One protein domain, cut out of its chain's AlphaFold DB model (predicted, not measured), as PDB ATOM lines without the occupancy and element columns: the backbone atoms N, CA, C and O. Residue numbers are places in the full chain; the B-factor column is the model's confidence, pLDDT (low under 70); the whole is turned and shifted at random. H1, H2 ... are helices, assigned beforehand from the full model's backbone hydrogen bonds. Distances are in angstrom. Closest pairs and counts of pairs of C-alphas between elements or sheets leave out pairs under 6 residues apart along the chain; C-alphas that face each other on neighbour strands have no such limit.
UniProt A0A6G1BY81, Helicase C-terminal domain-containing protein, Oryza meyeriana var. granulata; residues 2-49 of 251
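This is residues 2 to 49 of the 251 residues of the protein "Helicase C-terminal domain-containing protein" of Oryza meyeriana var. granulata (UniProt A0A6G1BY81). One long helix, H1, reaches out of a small head as an arm, with its residues 2 to 10 sticking out. In the head, short H2 folds back over residues 15 to 19 of H1 and sits between them and H4, while H3 touches no helix. The 48 printed residues hold H1, H2, H3 and H4 in that order and no named strand: all helix, flat, 39 by 22 by 12 A, and only just loose, close to compact, with a radius of gyration of the C-alphas of 11.7 A.

H1, residues 2 to 21, touches H2, residues 23 to 28, with residues 15 to 19 alone, at a steep tilt of 45 degrees, opposite ways; the closest C-alphas, of Leu 18 and Leu 25, are 5.3 A apart. H2 touches H4, residues 41 to 47, at a steep tilt of 52 degrees, opposite ways; the closest C-alphas, of Phe 24 and Leu 44, are 4.7 A apart. H3, residues 33 to 38, is apart from H1 and H2, and meets H4 only through their link. Every O i to N i+4 pair is within hydrogen-bond range in H1, H3 and H4; in H2 0 of 2 are, beside 3 of 3 O i to N i+3 pairs.

H1 runs 29.1 A from C-alpha 2 at (20.055, -21.892, -19.935). H2 spans 10.2 A, H3 8.8 A and H4 10.0 A, ending at C-alpha 47 at (13.027, 12.163, -7.034).

The C-alphas farthest apart, of Glu 2 and Pro 49, are 39.9 A apart. The printed part has no cut, and its three links are tight. Residues 2 to 8 have pLDDT under 70.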
ATOM      1  N   GLU A   2      21.466 -22.301 -20.145       39.38
ATOM      2  CA  GLU A   2      20.055 -21.892 -19.935       39.38
ATOM      3  C   GLU A   2      19.759 -21.242 -18.568       39.38
ATOM      4  O   GLU A   2      19.091 -20.211 -18.517       39.38
ATOM      5  N   ASN A   3      20.316 -21.761 -17.463       40.66
ATOM      6  CA  ASN A   3      20.084 -21.191 -16.123       40.66
ATOM      7  C   ASN A   3      20.633 -19.763 -15.955       40.66
ATOM      8  O   ASN A   3      20.031 -18.956 -15.252       40.66
ATOM      9  N   THR A   4      21.740 -19.420 -16.617       48.75
ATOM     10  CA  THR A   4      22.340 -18.077 -16.545       48.75
ATOM     11  C   THR A   4      21.515 -17.057 -17.336       48.75
ATOM     12  O   THR A   4      21.309 -15.938 -16.872       48.75
ATOM     13  N   VAL A   5      20.975 -17.460 -18.492       55.50
ATOM     14  CA  VAL A   5      20.104 -16.619 -19.333       55.50
ATOM     15  C   VAL A   5      18.746 -16.386 -18.662       55.50
ATOM     16  O   VAL A   5      18.243 -15.261 -18.650       55.50
ATOM     17  N   ALA A   6      18.173 -17.420 -18.035       55.88
ATOM     18  CA  ALA A   6      16.941 -17.294 -17.258       55.88
ATOM     19  C   ALA A   6      17.118 -16.358 -16.049       55.88
ATOM     20  O   ALA A   6      16.264 -15.507 -15.796       55.88
ATOM     21  N   MET A   7      18.253 -16.455 -15.347       59.38
ATOM     22  CA  MET A   7      18.557 -15.604 -14.194       59.38
ATOM     23  C   MET A   7      18.766 -14.132 -14.591       59.38
ATOM     24  O   MET A   7      18.244 -13.248 -13.917       59.38
ATOM     25  N   GLY A   8      19.430 -13.860 -15.723       65.56
ATOM     26  CA  GLY A   8      19.560 -12.501 -16.268       65.56
ATOM     27  C   GLY A   8      18.236 -11.902 -16.763       65.56
ATOM     28  O   GLY A   8      18.002 -10.704 -16.632       65.56
ATOM     29  N   THR A   9      17.323 -12.736 -17.274       74.75
ATOM     30  CA  THR A   9      15.995 -12.285 -17.725       74.75
ATOM     31  C   THR A   9      15.117 -11.847 -16.549       74.75
ATOM     32  O   THR A   9      14.460 -10.810 -16.627       74.75
ATOM     33  N   LEU A  10      15.143 -12.598 -15.442       78.06
ATOM     34  CA  LEU A  10      14.390 -12.268 -14.228       78.06
ATOM     35  C   LEU A  10      14.908 -10.998 -13.538       78.06
ATOM     36  O   LEU A  10      14.109 -10.223 -13.015       78.06
ATOM     37  N   ASP A  11      16.222 -10.767 -13.556       85.06
ATOM     38  CA  ASP A  11      16.826  -9.543 -13.017       85.06
ATOM     39  C   ASP A  11      16.409  -8.296 -13.818       85.06
ATOM     40  O   ASP A  11      15.984  -7.291 -13.245       85.06
ATOM     41  N   ALA A  12      16.421  -8.388 -15.151       86.31
ATOM     42  CA  ALA A  12      15.943  -7.309 -16.012       86.31
ATOM     43  C   ALA A  12      14.447  -7.017 -15.795       86.31
ATOM     44  O   ALA A  12      14.043  -5.857 -15.721       86.31
ATOM     45  N   GLU A  13      13.611  -8.052 -15.656       87.56
ATOM     46  CA  GLU A  13      12.187  -7.886 -15.332       87.56
ATOM     47  C   GLU A  13      11.971  -7.196 -13.987       87.56
ATOM     48  O   GLU A  13      11.120  -6.313 -13.882       87.56
ATOM     49  N   TYR A  14      12.753  -7.570 -12.972       90.75
ATOM     50  CA  TYR A  14      12.708  -6.937 -11.660       90.75
ATOM     51  C   TYR A  14      13.024  -5.440 -11.748       90.75
ATOM     52  O   TYR A  14      12.231  -4.618 -11.287       90.75
ATOM     53  N   LYS A  15      14.127  -5.071 -12.408       92.25
ATOM     54  CA  LYS A  15      14.527  -3.668 -12.611       92.25
ATOM     55  C   LYS A  15      13.471  -2.867 -13.373       92.25
ATOM     56  O   LYS A  15      13.161  -1.745 -12.978       92.25
ATOM     57  N   ILE A  16      12.884  -3.453 -14.421       92.00
ATOM     58  CA  ILE A  16      11.792  -2.833 -15.185       92.00
ATOM     59  C   ILE A  16      10.569  -2.609 -14.290       92.00
ATOM     60  O   ILE A  16      10.005  -1.520 -14.327       92.00
ATOM     61  N   SER A  17      10.181  -3.587 -13.465       92.81
ATOM     62  CA  SER A  17       9.059  -3.451 -12.522       92.81
ATOM     63  C   SER A  17       9.297  -2.292 -11.551       92.81
ATOM     64  O   SER A  17       8.430  -1.444 -11.366       92.81
ATOM     65  N   LEU A  18      10.503  -2.196 -10.982       95.00
ATOM     66  CA  LEU A  18      10.868  -1.105 -10.077       95.00
ATOM     67  C   LEU A  18      10.831   0.265 -10.766       95.00
ATOM     68  O   LEU A  18      10.217   1.192 -10.239       95.00
ATOM     69  N   ALA A  19      11.438   0.385 -11.951       94.19
ATOM     70  CA  ALA A  19      11.421   1.616 -12.742       94.19
ATOM     71  C   ALA A  19       9.992   2.040 -13.114       94.19
ATOM     72  O   ALA A  19       9.663   3.223 -13.059       94.19
ATOM     73  N   SER A  20       9.141   1.062 -13.438       94.62
ATOM     74  CA  SER A  20       7.730   1.250 -13.787       94.62
ATOM     75  C   SER A  20       6.897   1.761 -12.616       94.62
ATOM     76  O   SER A  20       5.904   2.455 -12.828       94.62
ATOM     77  N   ILE A  21       7.284   1.429 -11.381       96.38
ATOM     78  CA  ILE A  21       6.633   1.954 -10.182       96.38
ATOM     79  C   ILE A  21       7.100   3.378  -9.900       96.38
ATOM     80  O   ILE A  21       6.266   4.276  -9.772       96.38
ATOM     81  N   HIS A  22       8.417   3.565  -9.775       96.88
ATOM     82  CA  HIS A  22       9.034   4.854  -9.493       96.88
ATOM     83  C   HIS A  22      10.544   4.831  -9.814       96.88
ATOM     84  O   HIS A  22      11.251   3.957  -9.304       96.88
ATOM     85  N   PRO A  23      11.103   5.832 -10.529       95.31
ATOM     86  CA  PRO A  23      12.506   5.835 -10.968       95.31
ATOM     87  C   PRO A  23      13.533   5.620  -9.846       95.31
ATOM     88  O   PRO A  23      14.498   4.877 -10.012       95.31
ATOM     89  N   PHE A  24      13.311   6.223  -8.672       96.12
ATOM     90  CA  PHE A  24      14.150   6.013  -7.480       96.12
ATOM     91  C   PHE A  24      14.396   4.530  -7.143       96.12
ATOM     92  O   PHE A  24      15.501   4.183  -6.726       96.12
ATOM     93  N   LEU A  25      13.404   3.653  -7.327       96.00
ATOM     94  CA  LEU A  25      13.495   2.250  -6.911       96.00
ATOM     95  C   LEU A  25      14.574   1.476  -7.668       96.00
ATOM     96  O   LEU A  25      15.120   0.522  -7.125       96.00
ATOM     97  N   VAL A  26      14.962   1.923  -8.865       93.56
ATOM     98  CA  VAL A  26      16.090   1.340  -9.613       93.56
ATOM     99  C   VAL A  26      17.379   1.367  -8.785       93.56
ATOM    100  O   VAL A  26      18.181   0.444  -8.865       93.56
ATOM    101  N   THR A  27      17.548   2.368  -7.911       92.31
ATOM    102  CA  THR A  27      18.714   2.469  -7.014       92.31
ATOM    103  C   THR A  27      18.736   1.418  -5.900       92.31
ATOM    104  O   THR A  27      19.765   1.244  -5.251       92.31
ATOM    105  N   CYS A  28      17.622   0.715  -5.669       90.75
ATOM    106  CA  CYS A  28      17.531  -0.395  -4.723       90.75
ATOM    107  C   CYS A  28      17.899  -1.747  -5.360       90.75
ATOM    108  O   CYS A  28      18.094  -2.726  -4.642       90.75
ATOM    109  N   ALA A  29      17.991  -1.822  -6.693       90.50
ATOM    110  CA  ALA A  29      18.420  -3.021  -7.402       90.50
ATOM    111  C   ALA A  29      19.949  -3.097  -7.517       90.50
ATOM    112  O   ALA A  29      20.657  -2.093  -7.449       90.50
ATOM    113  N   LYS A  30      20.469  -4.311  -7.733       87.75
ATOM    114  CA  LYS A  30      21.879  -4.512  -8.079       87.75
ATOM    115  C   LYS A  30      22.088  -4.098  -9.535       87.75
ATOM    116  O   LYS A  30      21.572  -4.752 -10.437       87.75
ATOM    117  N   LEU A  31      22.825  -3.015  -9.749       84.88
ATOM    118  CA  LEU A  31      23.175  -2.523 -11.082       84.88
ATOM    119  C   LEU A  31      24.538  -3.078 -11.509       84.88
ATOM    120  O   LEU A  31      25.436  -3.223 -10.680       84.88
ATOM    121  N   SER A  32      24.688  -3.388 -12.796       85.69
ATOM    122  CA  SER A  32      25.988  -3.668 -13.409       85.69
ATOM    123  C   SER A  32      26.829  -2.389 -13.511       85.69
ATOM    124  O   SER A  32      26.330  -1.275 -13.317       85.69
ATOM    125  N   GLU A  33      28.117  -2.520 -13.826       81.88
ATOM    126  CA  GLU A  33      29.007  -1.364 -14.023       81.88
ATOM    127  C   GLU A  33      28.539  -0.463 -15.183       81.88
ATOM    128  O   GLU A  33      28.551   0.767 -15.077       81.88
ATOM    129  N   GLU A  34      28.036  -1.071 -16.261       83.38
ATOM    130  CA  GLU A  34      27.482  -0.372 -17.427       83.38
ATOM    131  C   GLU A  34      26.189   0.389 -17.084       83.38
ATOM    132  O   GLU A  34      26.022   1.561 -17.443       83.38
ATOM    133  N   GLU A  35      25.283  -0.248 -16.333       84.12
ATOM    134  CA  GLU A  35      24.034   0.372 -15.873       84.12
ATOM    135  C   GLU A  35      24.323   1.525 -14.904       84.12
ATOM    136  O   GLU A  35      23.724   2.594 -15.008       84.12
ATOM    137  N   THR A  36      25.283   1.344 -13.997       82.56
ATOM    138  CA  THR A  36      25.684   2.371 -13.025       82.56
ATOM    139  C   THR A  36      26.249   3.612 -13.714       82.56
ATOM    140  O   THR A  36      25.978   4.728 -13.280       82.56
ATOM    141  N   SER A  37      26.983   3.430 -14.815       85.38
ATOM    142  CA  SER A  37      27.535   4.534 -15.613       85.38
ATOM    143  C   SER A  37      26.458   5.300 -16.390       85.38
ATOM    144  O   SER A  37      26.588   6.500 -16.618       85.38
ATOM    145  N   SER A  38      25.375   4.618 -16.773       86.50
ATOM    146  CA  SER A  38      24.264   5.204 -17.537       86.50
ATOM    147  C   SER A  38      23.223   5.897 -16.648       86.50
ATOM    148  O   SER A  38      22.495   6.780 -17.103       86.50
ATOM    149  N   VAL A  39      23.125   5.501 -15.376       87.19
ATOM    150  CA  VAL A  39      22.091   5.973 -14.449       87.19
ATOM    151  C   VAL A  39      22.607   7.106 -13.561       87.19
ATOM    152  O   VAL A  39      23.531   6.947 -12.767       87.19
ATOM    153  N   ASN A  40      21.924   8.253 -13.592       91.69
ATOM    154  CA  ASN A  40      22.206   9.360 -12.676       91.69
ATOM    155  C   ASN A  40      21.606   9.096 -11.279       91.69
ATOM    156  O   ASN A  40      20.519   9.567 -10.937       91.69
ATOM    157  N   VAL A  41      22.328   8.337 -10.451       89.62
ATOM    158  CA  VAL A  41      21.904   7.978  -9.085       89.62
ATOM    159  C   VAL A  41      21.600   9.203  -8.200       89.62
ATOM    160  O   VAL A  41      20.578   9.178  -7.504       89.62
ATOM    161  N   PRO A  42      22.406  10.289  -8.196       92.69
ATOM    162  CA  PRO A  42      22.078  11.496  -7.434       92.69
ATOM    163  C   PRO A  42      20.729  12.114  -7.814       92.69
ATOM    164  O   PRO A  42      19.972  12.507  -6.926       92.69
ATOM    165  N   LEU A  43      20.410  12.172  -9.110       94.06
ATOM    166  CA  LEU A  43      19.116  12.656  -9.585       94.06
ATOM    167  C   LEU A  43      17.985  11.756  -9.082       94.06
ATOM    168  O   LEU A  43      17.050  12.256  -8.466       94.06
ATOM    169  N   LEU A  44      18.103  10.435  -9.244       93.69
ATOM    170  CA  LEU A  44      17.077   9.487  -8.800       93.69
ATOM    171  C   LEU A  44      16.780   9.588  -7.298       93.69
ATOM    172  O   LEU A  44      15.620   9.526  -6.886       93.69
ATOM    173  N   LYS A  45      17.806   9.807  -6.467       93.44
ATOM    174  CA  LYS A  45      17.633  10.039  -5.022       93.44
ATOM    175  C   LYS A  45      16.826  11.304  -4.720       93.44
ATOM    176  O   LYS A  45      16.042  11.293  -3.772       93.44
ATOM    177  N   ARG A  46      16.970  12.365  -5.522       95.00
ATOM    178  CA  ARG A  46      16.187  13.609  -5.384       95.00
ATOM    179  C   ARG A  46      14.719  13.433  -5.765       95.00
ATOM    180  O   ARG A  46      13.891  14.170  -5.245       95.00
ATOM    181  N   LEU A  47      14.402  12.462  -6.623       95.50
ATOM    182  CA  LEU A  47      13.027  12.163  -7.034       95.50
ATOM    183  C   LEU A  47      12.245  11.377  -5.974       95.50
ATOM    184  O   LEU A  47      11.026  11.467  -5.947       95.50
ATOM    185  N   ARG A  48      12.917  10.652  -5.062       94.88
ATOM    186  CA  ARG A  48      12.286   9.824  -4.007       94.88
ATOM    187  C   ARG A  48      11.063  10.462  -3.313       94.88
ATOM    188  O   ARG A  48      10.066   9.761  -3.154       94.88
ATOM    189  N   PRO A  49      11.097  11.723  -2.834       94.69
ATOM    190  CA  PRO A  49       9.955  12.305  -2.132       94.69
ATOM    191  C   PRO A  49       8.777  12.663  -3.044       94.69
ATOM    192  O   PRO A  49       7.697  12.895  -2.510       94.69
TER     193      PRO A  49